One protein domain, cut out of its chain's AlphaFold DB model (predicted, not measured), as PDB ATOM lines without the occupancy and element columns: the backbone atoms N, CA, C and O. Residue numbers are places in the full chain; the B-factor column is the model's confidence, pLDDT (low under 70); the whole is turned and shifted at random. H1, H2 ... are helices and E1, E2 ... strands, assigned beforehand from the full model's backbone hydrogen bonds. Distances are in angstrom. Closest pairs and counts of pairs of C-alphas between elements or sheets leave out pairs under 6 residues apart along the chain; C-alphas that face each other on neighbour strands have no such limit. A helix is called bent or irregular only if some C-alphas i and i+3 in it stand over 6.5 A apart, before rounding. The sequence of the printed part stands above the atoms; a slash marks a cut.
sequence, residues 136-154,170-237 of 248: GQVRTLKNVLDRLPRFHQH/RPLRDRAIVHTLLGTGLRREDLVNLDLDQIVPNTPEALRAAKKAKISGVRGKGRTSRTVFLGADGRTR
ATOM      1  N   GLY A 136     -38.657  18.836 -49.664       90.50
ATOM      2  CA  GLY A 136     -38.976  18.376 -51.017       90.50
ATOM      3  C   GLY A 136     -37.754  17.809 -51.741       90.50
ATOM      4  O   GLY A 136     -37.819  16.723 -52.312       90.50
ATOM      5  N   GLN A 137     -36.607  18.483 -51.641       92.25
ATOM      6  CA  GLN A 137     -35.332  18.026 -52.196       92.25
ATOM      7  C   GLN A 137     -34.856  16.733 -51.530       92.25
ATOM      8  O   GLN A 137     -34.408  15.820 -52.224       92.25
ATOM      9  N   VAL A 138     -35.019  16.605 -50.208       90.81
ATOM     10  CA  VAL A 138     -34.732  15.356 -49.484       90.81
ATOM     11  C   VAL A 138     -35.598  14.209 -50.015       90.81
ATOM     12  O   VAL A 138     -35.089  13.111 -50.243       90.81
ATOM     13  N   ARG A 139     -36.891  14.451 -50.268       90.62
ATOM     14  CA  ARG A 139     -37.795  13.450 -50.858       90.62
ATOM     15  C   ARG A 139     -37.345  13.037 -52.260       90.62
ATOM     16  O   ARG A 139     -37.256  11.845 -52.541       90.62
ATOM     17  N   THR A 140     -37.006  14.001 -53.113       92.31
ATOM     18  CA  THR A 140     -36.501  13.739 -54.469       92.31
ATOM     19  C   THR A 140     -35.209  12.929 -54.444       92.31
ATOM     20  O   THR A 140     -35.092  11.945 -55.174       92.31
ATOM     21  N   LEU A 141     -34.267  13.273 -53.563       91.69
ATOM     22  CA  LEU A 141     -33.020  12.530 -53.399       91.69
ATOM     23  C   LEU A 141     -33.286  11.071 -52.999       91.69
ATOM     24  O   LEU A 141     -32.766  10.159 -53.638       91.69
ATOM     25  N   LYS A 142     -34.152  10.833 -52.004       90.00
ATOM     26  CA  LYS A 142     -34.554   9.473 -51.598       90.00
ATOM     27  C   LYS A 142     -35.189   8.689 -52.755       90.00
ATOM     28  O   LYS A 142     -34.806   7.544 -52.988       90.00
ATOM     29  N   ASN A 143     -36.069   9.322 -53.535       90.31
ATOM     30  CA  ASN A 143     -36.697   8.704 -54.708       90.31
ATOM     31  C   ASN A 143     -35.675   8.279 -55.777       90.31
ATOM     32  O   ASN A 143     -35.832   7.230 -56.403       90.31
ATOM     33  N   VAL A 144     -34.625   9.078 -55.998       90.00
ATOM     34  CA  VAL A 144     -33.542   8.733 -56.936       90.00
ATOM     35  C   VAL A 144     -32.716   7.566 -56.403       90.00
ATOM     36  O   VAL A 144     -32.447   6.623 -57.147       90.00
ATOM     37  N   LEU A 145     -32.360   7.584 -55.116       88.25
ATOM     38  CA  LEU A 145     -31.604   6.501 -54.479       88.25
ATOM     39  C   LEU A 145     -32.355   5.167 -54.532       88.25
ATOM     40  O   LEU A 145     -31.740   4.122 -54.723       88.25
ATOM     41  N   ASP A 146     -33.684   5.199 -54.436       84.62
ATOM     42  CA  ASP A 146     -34.532   4.017 -54.600       84.62
ATOM     43  C   ASP A 146     -34.514   3.415 -56.000       84.62
ATOM     44  O   ASP A 146     -34.676   2.206 -56.167       84.62
ATOM     45  N   ARG A 147     -34.266   4.241 -57.013       85.62
ATOM     46  CA  ARG A 147     -34.173   3.820 -58.415       85.62
ATOM     47  C   ARG A 147     -32.738   3.513 -58.842       85.62
ATOM     48  O   ARG A 147     -32.536   2.950 -59.917       85.62
ATOM     49  N   LEU A 148     -31.746   3.819 -58.000       82.94
ATOM     50  CA  LEU A 148     -30.322   3.628 -58.279       82.94
ATOM     51  C   LEU A 148     -29.956   2.188 -58.695       82.94
ATOM     52  O   LEU A 148     -29.190   2.045 -59.652       82.94
ATOM     53  N   PRO A 149     -30.527   1.124 -58.084       77.94
ATOM     54  CA  PRO A 149     -30.348  -0.250 -58.556       77.94
ATOM     55  C   PRO A 149     -30.694  -0.446 -60.040       77.94
ATOM     56  O   PRO A 149     -29.933  -1.079 -60.768       77.94
ATOM     57  N   ARG A 150     -31.797   0.157 -60.509       77.31
ATOM     58  CA  ARG A 150     -32.253   0.070 -61.909       77.31
ATOM     59  C   ARG A 150     -31.338   0.857 -62.842       77.31
ATOM     60  O   ARG A 150     -30.933   0.358 -63.883       77.31
ATOM     61  N   PHE A 151     -30.944   2.072 -62.456       76.62
ATOM     62  CA  PHE A 151     -30.032   2.884 -63.270       76.62
ATOM     63  C   PHE A 151     -28.661   2.232 -63.457       76.62
ATOM     64  O   PHE A 151     -28.048   2.374 -64.514       76.62
ATOM     65  N   HIS A 152     -28.188   1.493 -62.453       69.31
ATOM     66  CA  HIS A 152     -26.920   0.781 -62.543       69.31
ATOM     67  C   HIS A 152     -26.969  -0.383 -63.543       69.31
ATOM     68  O   HIS A 152     -26.004  -0.586 -64.278       69.31
ATOM     69  N   GLN A 153     -28.107  -1.079 -63.642       66.12
ATOM     70  CA  GLN A 153     -28.328  -2.134 -64.642       66.12
ATOM     71  C   GLN A 153     -28.274  -1.592 -66.080       66.12
ATOM     72  O   GLN A 153     -27.792  -2.278 -66.974       66.12
ATOM     73  N   HIS A 154     -28.700  -0.346 -66.309       60.81
ATOM     74  CA  HIS A 154     -28.685   0.268 -67.642       60.81
ATOM     75  C   HIS A 154     -27.295   0.715 -68.127       60.81
ATOM     76  O   HIS A 154     -27.113   0.887 -69.329       60.81
ATOM     77  N   ARG A 170     -22.663  -1.643 -55.214       78.94
ATOM     78  CA  ARG A 170     -22.471  -0.190 -55.074       78.94
ATOM     79  C   ARG A 170     -23.789   0.603 -54.979       78.94
ATOM     80  O   ARG A 170     -23.879   1.435 -54.082       78.94
ATOM     81  N   PRO A 171     -24.837   0.323 -55.782       83.38
ATOM     82  CA  PRO A 171     -26.114   1.031 -55.668       83.38
ATOM     83  C   PRO A 171     -26.805   0.861 -54.311       83.38
ATOM     84  O   PRO A 171     -27.400   1.805 -53.798       83.38
ATOM     85  N   LEU A 172     -26.728  -0.333 -53.717       81.81
ATOM     86  CA  LEU A 172     -27.340  -0.608 -52.419       81.81
ATOM     87  C   LEU A 172     -26.548   0.066 -51.297       81.81
ATOM     88  O   LEU A 172     -27.141   0.652 -50.391       81.81
ATOM     89  N   ARG A 173     -25.212   0.035 -51.386       82.19
ATOM     90  CA  ARG A 173     -24.322   0.676 -50.411       82.19
ATOM     91  C   ARG A 173     -24.487   2.194 -50.408       82.19
ATOM     92  O   ARG A 173     -24.677   2.782 -49.349       82.19
ATOM     93  N   ASP A 174     -24.452   2.820 -51.582       85.62
ATOM     94  CA  ASP A 174     -24.551   4.275 -51.713       85.62
ATOM     95  C   ASP A 174     -25.933   4.766 -51.224       85.62
ATOM     96  O   ASP A 174     -26.027   5.769 -50.515       85.62
ATOM     97  N   ARG A 175     -27.000   3.992 -51.483       86.50
ATOM     98  CA  ARG A 175     -28.335   4.212 -50.896       86.50
ATOM     99  C   ARG A 175     -28.303   4.156 -49.364       86.50
ATOM    100  O   ARG A 175     -28.777   5.092 -48.724       86.50
ATOM    101  N   ALA A 176     -27.737   3.108 -48.766       85.06
ATOM    102  CA  ALA A 176     -27.665   2.968 -47.308       85.06
ATOM    103  C   ALA A 176     -26.859   4.098 -46.638       85.06
ATOM    104  O   ALA A 176     -27.273   4.620 -45.599       85.06
ATOM    105  N   ILE A 177     -25.758   4.529 -47.264       87.50
ATOM    106  CA  ILE A 177     -24.926   5.651 -46.808       87.50
ATOM    107  C   ILE A 177     -25.754   6.934 -46.730       87.50
ATOM    108  O   ILE A 177     -25.824   7.560 -45.674       87.50
ATOM    109  N   VAL A 178     -26.423   7.314 -47.821       89.06
ATOM    110  CA  VAL A 178     -27.139   8.596 -47.866       89.06
ATOM    111  C   VAL A 178     -28.353   8.593 -46.936       89.06
ATOM    112  O   VAL A 178     -28.590   9.581 -46.244       89.06
ATOM    113  N   HIS A 179     -29.089   7.480 -46.843       87.81
ATOM    114  CA  HIS A 179     -30.190   7.365 -45.882       87.81
ATOM    115  C   HIS A 179     -29.716   7.468 -44.432       87.81
ATOM    116  O   HIS A 179     -30.376   8.127 -43.626       87.81
ATOM    117  N   THR A 180     -28.567   6.871 -44.109       87.25
ATOM    118  CA  THR A 180     -27.966   6.994 -42.778       87.25
ATOM    119  C   THR A 180     -27.575   8.441 -42.501       87.25
ATOM    120  O   THR A 180     -28.002   8.983 -41.484       87.25
ATOM    121  N   LEU A 181     -26.862   9.114 -43.410       89.81
ATOM    122  CA  LEU A 181     -26.452  10.516 -43.227       89.81
ATOM    123  C   LEU A 181     -27.653  11.449 -43.019       89.81
ATOM    124  O   LEU A 181     -27.672  12.220 -42.061       89.81
ATOM    125  N   LEU A 182     -28.688  11.323 -43.857       87.75
ATOM    126  CA  LEU A 182     -29.907  12.130 -43.751       87.75
ATOM    127  C   LEU A 182     -30.701  11.845 -42.469       87.75
ATOM    128  O   LEU A 182     -31.347  12.745 -41.943       87.75
ATOM    129  N   GLY A 183     -30.698  10.597 -41.990       84.56
ATOM    130  CA  GLY A 183     -31.477  10.180 -40.822       84.56
ATOM    131  C   GLY A 183     -30.786  10.395 -39.475       84.56
ATOM    132  O   GLY A 183     -31.466  10.373 -38.454       84.56
ATOM    133  N   THR A 184     -29.462  10.566 -39.459       83.06
ATOM    134  CA  THR A 184     -28.653  10.576 -38.225       83.06
ATOM    135  C   THR A 184     -27.813  11.840 -38.050       83.06
ATOM    136  O   THR A 184     -27.396  12.137 -36.932       83.06
ATOM    137  N   GLY A 185     -27.525  12.578 -39.128       83.25
ATOM    138  CA  GLY A 185     -26.605  13.718 -39.074       83.25
ATOM    139  C   GLY A 185     -25.172  13.323 -38.696       83.25
ATOM    140  O   GLY A 185     -24.434  14.131 -38.125       83.25
ATOM    141  N   LEU A 186     -24.782  12.070 -38.954       84.50
ATOM    142  CA  LEU A 186     -23.400  11.629 -38.807       84.50
ATOM    143  C   LEU A 186     -22.489  12.391 -39.761       84.50
ATOM    144  O   LEU A 186     -22.871  12.722 -40.887       84.50
ATOM    145  N   ARG A 187     -21.256  12.635 -39.321       83.12
ATOM    146  CA  ARG A 187     -20.235  13.139 -40.229       83.12
ATOM    147  C   ARG A 187     -19.766  12.011 -41.140       83.12
ATOM    148  O   ARG A 187     -19.904  10.829 -40.820       83.12
ATOM    149  N   ARG A 188     -19.195  12.369 -42.287       83.44
ATOM    150  CA  ARG A 188     -18.684  11.378 -43.243       83.44
ATOM    151  C   ARG A 188     -17.629  10.487 -42.586       83.44
ATOM    152  O   ARG A 188     -17.649   9.279 -42.788       83.44
ATOM    153  N   GLU A 189     -16.730  11.078 -41.806       80.94
ATOM    154  CA  GLU A 189     -15.684  10.365 -41.075       80.94
ATOM    155  C   GLU A 189     -16.240   9.405 -40.017       80.94
ATOM    156  O   GLU A 189     -15.696   8.314 -39.851       80.94
ATOM    157  N   ASP A 190     -17.349   9.761 -39.363       83.25
ATOM    158  CA  ASP A 190     -18.012   8.897 -38.383       83.25
ATOM    159  C   ASP A 190     -18.583   7.656 -39.077       83.25
ATOM    160  O   ASP A 190     -18.435   6.538 -38.594       83.25
ATOM    161  N   LEU A 191     -19.210   7.852 -40.242       84.62
ATOM    162  CA  LEU A 191     -19.819   6.773 -41.013       84.62
ATOM    163  C   LEU A 191     -18.779   5.816 -41.612       84.62
ATOM    164  O   LEU A 191     -19.020   4.616 -41.673       84.62
ATOM    165  N   VAL A 192     -17.632   6.332 -42.065       82.56
ATOM    166  CA  VAL A 192     -16.549   5.506 -42.631       82.56
ATOM    167  C   VAL A 192     -15.929   4.588 -41.576       82.56
ATOM    168  O   VAL A 192     -15.533   3.473 -41.902       82.56
ATOM    169  N   ASN A 193     -15.866   5.041 -40.322       81.94
ATOM    170  CA  ASN A 193     -15.303   4.277 -39.209       81.94
ATOM    171  C   ASN A 193     -16.349   3.471 -38.427       81.94
ATOM    172  O   ASN A 193     -16.007   2.880 -37.405       81.94
ATOM    173  N   LEU A 194     -17.603   3.465 -38.881       83.75
ATOM    174  CA  LEU A 194     -18.690   2.768 -38.214       83.75
ATOM    175  C   LEU A 194     -18.498   1.251 -38.301       83.75
ATOM    176  O   LEU A 194     -18.320   0.700 -39.391       83.75
ATOM    177  N   ASP A 195     -18.589   0.587 -37.156       83.44
ATOM    178  CA  ASP A 195     -18.524  -0.869 -37.048       83.44
ATOM    179  C   ASP A 195     -19.911  -1.468 -36.733       83.44
ATOM    180  O   ASP A 195     -20.814  -0.790 -36.237       83.44
ATOM    181  N   LEU A 196     -20.127  -2.731 -37.106       81.38
ATOM    182  CA  LEU A 196     -21.419  -3.412 -36.967       81.38
ATOM    183  C   LEU A 196     -21.801  -3.650 -35.503       81.38
ATOM    184  O   LEU A 196     -22.987  -3.651 -35.178       81.38
ATOM    185  N   ASP A 197     -20.819  -3.840 -34.625       84.25
ATOM    186  CA  ASP A 197     -21.003  -3.983 -33.176       84.25
ATOM    187  C   ASP A 197     -21.570  -2.710 -32.524       84.25
ATOM    188  O   ASP A 197     -22.255  -2.773 -31.502       84.25
ATOM    189  N   GLN A 198     -21.360  -1.554 -33.152       84.06
ATOM    190  CA  GLN A 198     -21.892  -0.270 -32.712       84.06
ATOM    191  C   GLN A 198     -23.380  -0.097 -33.040       84.06
ATOM    192  O   GLN A 198     -24.002   0.838 -32.532       84.06
ATOM    193  N   ILE A 199     -23.965  -0.959 -33.876       85.19
ATOM    194  CA  ILE A 199     -25.362  -0.871 -34.304       85.19
ATOM    195  C   ILE A 199     -26.212  -1.815 -33.452       85.19
ATOM    196  O   ILE A 199     -25.969  -3.011 -33.400       85.19
ATOM    197  N   VAL A 200     -27.254  -1.298 -32.803       85.19
ATOM    198  CA  VAL A 200     -28.164  -2.105 -31.983       85.19
ATOM    199  C   VAL A 200     -29.603  -1.929 -32.472       85.19
ATOM    200  O   VAL A 200     -30.129  -0.812 -32.379       85.19
ATOM    201  N   PRO A 201     -30.276  -3.000 -32.936       85.38
ATOM    202  CA  PRO A 201     -29.738  -4.353 -33.167       85.38
ATOM    203  C   PRO A 201     -28.773  -4.407 -34.369       85.38
ATOM    204  O   PRO A 201     -28.883  -3.586 -35.271       85.38
ATOM    205  N   ASN A 202     -27.846  -5.368 -34.402       82.44
ATOM    206  CA  ASN A 202     -26.786  -5.447 -35.425       82.44
ATOM    207  C   ASN A 202     -27.117  -6.360 -36.621       82.44
ATOM    208  O   ASN A 202     -26.327  -6.444 -37.563       82.44
ATOM    209  N   THR A 203     -28.270  -7.040 -36.620       79.44
ATOM    210  CA  THR A 203     -28.694  -7.894 -37.740       79.44
ATOM    211  C   THR A 203     -29.708  -7.179 -38.642       79.44
ATOM    212  O   THR A 203     -30.556  -6.434 -38.142       79.44
ATOM    213  N   PRO A 204     -29.669  -7.389 -39.972       76.69
ATOM    214  CA  PRO A 204     -30.603  -6.748 -40.900       76.69
ATOM    215  C   PRO A 204     -32.077  -7.035 -40.586       76.69
ATOM    216  O   PRO A 204     -32.914  -6.139 -40.657       76.69
ATOM    217  N   GLU A 205     -32.404  -8.272 -40.222       79.19
ATOM    218  CA  GLU A 205     -33.764  -8.714 -39.909       79.19
ATOM    219  C   GLU A 205     -34.272  -8.028 -38.637       79.19
ATOM    220  O   GLU A 205     -35.362  -7.451 -38.634       79.19
ATOM    221  N   ALA A 206     -33.445  -7.993 -37.585       80.56
ATOM    222  CA  ALA A 206     -33.795  -7.315 -36.345       80.56
ATOM    223  C   ALA A 206     -33.875  -5.795 -36.528       80.56
ATOM    224  O   ALA A 206     -34.752  -5.167 -35.945       80.56
ATOM    225  N   LEU A 207     -33.024  -5.190 -37.364       81.50
ATOM    226  CA  LEU A 207     -33.093  -3.757 -37.677       81.50
ATOM    227  C   LEU A 207     -34.418  -3.378 -38.337       81.50
ATOM    228  O   LEU A 207     -35.024  -2.376 -37.953       81.50
ATOM    229  N   ARG A 208     -34.890  -4.196 -39.287       79.06
ATOM    230  CA  ARG A 208     -36.180  -3.988 -39.964       79.06
ATOM    231  C   ARG A 208     -37.359  -4.124 -38.999       79.06
ATOM    232  O   ARG A 208     -38.297  -3.335 -39.090       79.06
ATOM    233  N   ALA A 209     -37.300  -5.084 -38.076       81.44
ATOM    234  CA  ALA A 209     -38.365  -5.345 -37.106       81.44
ATOM    235  C   ALA A 209     -38.356  -4.382 -35.900       81.44
ATOM    236  O   ALA A 209     -39.398  -4.114 -35.297       81.44
ATOM    237  N   ALA A 210     -37.193  -3.848 -35.522       79.31
ATOM    238  CA  ALA A 210     -37.039  -3.072 -34.300       79.31
ATOM    239  C   ALA A 210     -37.727  -1.711 -34.399       79.31
ATOM    240  O   ALA A 210     -37.407  -0.919 -35.278       79.31
ATOM    241  N   LYS A 211     -38.595  -1.371 -33.434       76.62
ATOM    242  CA  LYS A 211     -39.227  -0.038 -33.337       76.62
ATOM    243  C   LYS A 211     -38.207   1.095 -33.155       76.62
ATOM    244  O   LYS A 211     -38.444   2.213 -33.607       76.62
ATOM    245  N   LYS A 212     -37.076   0.806 -32.507       78.00
ATOM    246  CA  LYS A 212     -35.960   1.729 -32.271       78.00
ATOM    247  C   LYS A 212     -34.651   1.002 -32.559       78.00
ATOM    248  O   LYS A 212     -34.463  -0.109 -32.081       78.00
ATOM    249  N   ALA A 213     -33.756   1.647 -33.297       83.06
ATOM    250  CA  ALA A 213     -32.380   1.201 -33.459       83.06
ATOM    251  C   ALA A 213     -31.441   2.368 -33.160       83.06
ATOM    252  O   ALA A 213     -31.811   3.531 -33.352       83.06
ATOM    253  N   LYS A 214     -30.247   2.068 -32.662       87.69
ATOM    254  CA  LYS A 214     -29.259   3.071 -32.267       87.69
ATOM    255  C   LYS A 214     -27.872   2.696 -32.763       87.69
ATOM    256  O   LYS A 214     -27.554   1.519 -32.880       87.69
ATOM    257  N   ILE A 215     -27.066   3.716 -33.012       85.81
ATOM    258  CA  ILE A 215     -25.630   3.621 -33.213       85.81
ATOM    259  C   ILE A 215     -24.975   4.166 -31.946       85.81
ATOM    260  O   ILE A 215     -25.120   5.350 -31.639       85.81
ATOM    261  N   SER A 216     -24.303   3.309 -31.186       85.62
ATOM    262  CA  SER A 216     -23.601   3.664 -29.951       85.62
ATOM    263  C   SER A 216     -22.117   3.917 -30.190       85.62
ATOM    264  O   SER A 216     -21.508   3.336 -31.078       85.62
ATOM    265  N   GLY A 217     -21.506   4.764 -29.360       79.44
ATOM    266  CA  GLY A 217     -20.055   4.956 -29.392       79.44
ATOM    267  C   GLY A 217     -19.545   5.735 -30.608       79.44
ATOM    268  O   GLY A 217     -18.370   5.619 -30.952       79.44
ATOM    269  N   VAL A 218     -20.397   6.546 -31.249       78.25
ATOM    270  CA  VAL A 218     -19.983   7.430 -32.346       78.25
ATOM    271  C   VAL A 218     -18.994   8.447 -31.790       78.25
ATOM    272  O   VAL A 218     -19.364   9.274 -30.952       78.25
ATOM    273  N   ARG A 219     -17.739   8.377 -32.231       74.19
ATOM    274  CA  ARG A 219     -16.660   9.226 -31.724       74.19
ATOM    275  C   ARG A 219     -16.673  10.580 -32.429       74.19
ATOM    276  O   ARG A 219     -16.275  10.682 -33.578       74.19
ATOM    277  N   GLY A 220     -17.094  11.617 -31.716       63.75
ATOM    278  CA  GLY A 220     -17.013  12.998 -32.173       63.75
ATOM    279  C   GLY A 220     -15.608  13.597 -32.042       63.75
ATOM    280  O   GLY A 220     -14.658  12.986 -31.540       63.75
ATOM    281  N   LYS A 221     -15.485  14.857 -32.476       56.19
ATOM    282  CA  LYS A 221     -14.274  15.665 -32.283       56.19
ATOM    283  C   LYS A 221     -13.988  15.797 -30.777       56.19
ATOM    284  O   LYS A 221     -14.865  16.210 -30.028       56.19
ATOM    285  N   GLY A 222     -12.767  15.459 -30.352       64.12
ATOM    286  CA  GLY A 222     -12.337  15.566 -28.948       64.12
ATOM    287  C   GLY A 222     -12.551  14.317 -28.083       64.12
ATOM    288  O   GLY A 222     -12.687  14.452 -26.875       64.12
ATOM    289  N   ARG A 223     -12.589  13.106 -28.671       61.03
ATOM    290  CA  ARG A 223     -12.789  11.812 -27.963       61.03
ATOM    291  C   ARG A 223     -14.147  11.649 -27.259       61.03
ATOM    292  O   ARG A 223     -14.366  10.634 -26.604       61.03
ATOM    293  N   THR A 224     -15.080  12.576 -27.439       69.44
ATOM    294  CA  THR A 224     -16.448  12.448 -26.931       69.44
ATOM    295  C   THR A 224     -17.203  11.382 -27.720       69.44
ATOM    296  O   THR A 224     -17.120  11.327 -28.947       69.44
ATOM    297  N   SER A 225     -17.921  10.500 -27.025       79.19
ATOM    298  CA  SER A 225     -18.765   9.486 -27.659       79.19
ATOM    299  C   SER A 225     -20.236   9.862 -27.509       79.19
ATOM    300  O   SER A 225     -20.645  10.391 -26.476       79.19
ATOM    301  N   ARG A 226     -21.036   9.624 -28.551       82.50
ATOM    302  CA  ARG A 226     -22.488   9.842 -28.509       82.50
ATOM    303  C   ARG A 226     -23.249   8.662 -29.091       82.50
ATOM    304  O   ARG A 226     -22.722   7.896 -29.896       82.50
ATOM    305  N   THR A 227     -24.505   8.544 -28.681       85.06
ATOM    306  CA  THR A 227     -25.459   7.595 -29.259       85.06
ATOM    307  C   THR A 227     -26.393   8.342 -30.201       85.06
ATOM    308  O   THR A 227     -26.916   9.392 -29.836       85.06
ATOM    309  N   VAL A 228     -26.611   7.806 -31.400       85.38
ATOM    310  CA  VAL A 228     -27.520   8.383 -32.400       85.38
ATOM    311  C   VAL A 228     -28.592   7.365 -32.764       85.38
ATOM    312  O   VAL A 228     -28.308   6.178 -32.883       85.38
ATOM    313  N   PHE A 229     -29.834   7.809 -32.935       85.12
ATOM    314  CA  PHE A 229     -30.933   6.922 -33.309       85.12
ATOM    315  C   PHE A 229     -31.058   6.791 -34.824       85.12
ATOM    316  O   PHE A 229     -30.926   7.763 -35.564       85.12
ATOM    317  N   LEU A 230     -31.356   5.578 -35.281       80.31
ATOM    318  CA  LEU A 230     -31.640   5.279 -36.677       80.31
ATOM    319  C   LEU A 230     -33.139   5.435 -36.950       80.31
ATOM    320  O   LEU A 230     -33.979   4.700 -36.417       80.31
ATOM    321  N   GLY A 231     -33.472   6.380 -37.831       75.69
ATOM    322  CA  GLY A 231     -34.821   6.523 -38.377       75.69
ATOM    323  C   GLY A 231     -35.267   5.289 -39.175       75.69
ATOM    324  O   GLY A 231     -34.455   4.441 -39.549       75.69
ATOM    325  N   ALA A 232     -36.569   5.188 -39.464       73.81
ATOM    326  CA  ALA A 232     -37.157   4.048 -40.186       73.81
ATOM    327  C   ALA A 232     -36.464   3.757 -41.531       73.81
ATOM    328  O   ALA A 232     -36.214   2.602 -41.878       73.81
ATOM    329  N   ASP A 233     -36.068   4.808 -42.248       69.88
ATOM    330  CA  ASP A 233     -35.358   4.690 -43.522       69.88
ATOM    331  C   ASP A 233     -33.947   4.097 -43.380       69.88
ATOM    332  O   ASP A 233     -33.502   3.354 -44.253       69.88
ATOM    333  N   GLY A 234     -33.244   4.403 -42.283       63.53
ATOM    334  CA  GLY A 234     -31.934   3.819 -41.976       63.53
ATOM    335  C   GLY A 234     -32.041   2.371 -41.486       63.53
ATOM    336  O   GLY A 234     -31.164   1.560 -41.761       63.53
ATOM    337  N   ARG A 235     -33.152   2.026 -40.820       67.94
ATOM    338  CA  ARG A 235     -33.453   0.678 -40.305       67.94
ATOM    339  C   ARG A 235     -33.881  -0.327 -41.370       67.94
ATOM    340  O   ARG A 235     -33.577  -1.507 -41.260       67.94
ATOM    341  N   THR A 236     -34.614   0.120 -42.386       62.44
ATOM    342  CA  THR A 236     -35.201  -0.773 -43.402       62.44
ATOM    343  C   THR A 236     -34.250  -1.109 -44.547       62.44
ATOM    344  O   THR A 236     -34.498  -2.044 -45.310       62.44
ATOM    345  N   ARG A 237     -33.142  -0.369 -44.664       63.00
ATOM    346  CA  ARG A 237     -32.196  -0.457 -45.785       63.00
ATOM    347  C   ARG A 237     -30.747  -0.788 -45.377       63.00
ATOM    348  O   ARG A 237     -29.838  -0.253 -46.014       63.00
TER     349      ARG A 237
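This is residues 136 to 154 and 170 to 237 of the 248 residues of an uncharacterized protein of Nonomuraea solani (UniProt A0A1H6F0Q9). Two longer helices lie side by side, H1 at one end of the body and H2 in its middle; next to the far end of H2 comes a two-stranded hairpin, E1 and E2, whose turn reaches the opposite end. Short helices H3 and H5 touch H2, and H4 packs on H5. The printed part has 87 residues, a mixed class, in the order H1 H2 H3 H4 E1 E2 H5, with an antiparallel sheet E1 - E2. It is compact, with a radius of gyration of the C-alphas of 13.7 A, and spans 43 by 29 by 25 A.

Start with H1, residues 136 to 154, which touches H2, residues 170 to 184, at the closest C-alphas, Pro 149 and Pro 171, 5.3 A apart; they run opposite ways at a shallow tilt of 14 degrees. H2 is the hub: with residues 177 to 181 alone it only just touches H3, residues 188 to 192, with 3 pairs of C-alphas within 8 A, the closest Ile 177 and Leu 191 at 7.8 A. H5, residues 232 to 236, touches H2, closest C-alphas Thr 180 and Gly 234, 5.1 A. It also touches H4, residues 204 to 209, closest C-alphas Arg 208 and Thr 236, 4.8 A. Look next at the hairpin of E1, residues 213 to 219, and E2, residues 225 to 230: N 215 and O 228 are 2.8 A apart, within hydrogen-bond range. H1 and E2 are apart. Every O i to N i+4 pair is within range in H2, H3, H4 and H5, and 13 of 15 in H1.

Find C-alpha 136 at (-38.976, 18.376, -51.017); H1 runs 26.6 A from there, irregular, with C-alphas 146 and 149 7.2 A apart and a kink of 48 degrees near residue 148. H2 spans 20.9 A, E1 17.7 A and E2 16.3 A. H5 ends at C-alpha 236, (-35.201, -0.773, -43.402).

The farthest C-alphas, His 154 and Gly 222, are 44.7 A apart. Residues 155 to 169 are not printed, a gap of 14.0 A between C-alphas 154 and 170. The link H3 to H4 is long. Confidence is under 70 at residues 152 to 154, 220 to 224 and 233 to 237.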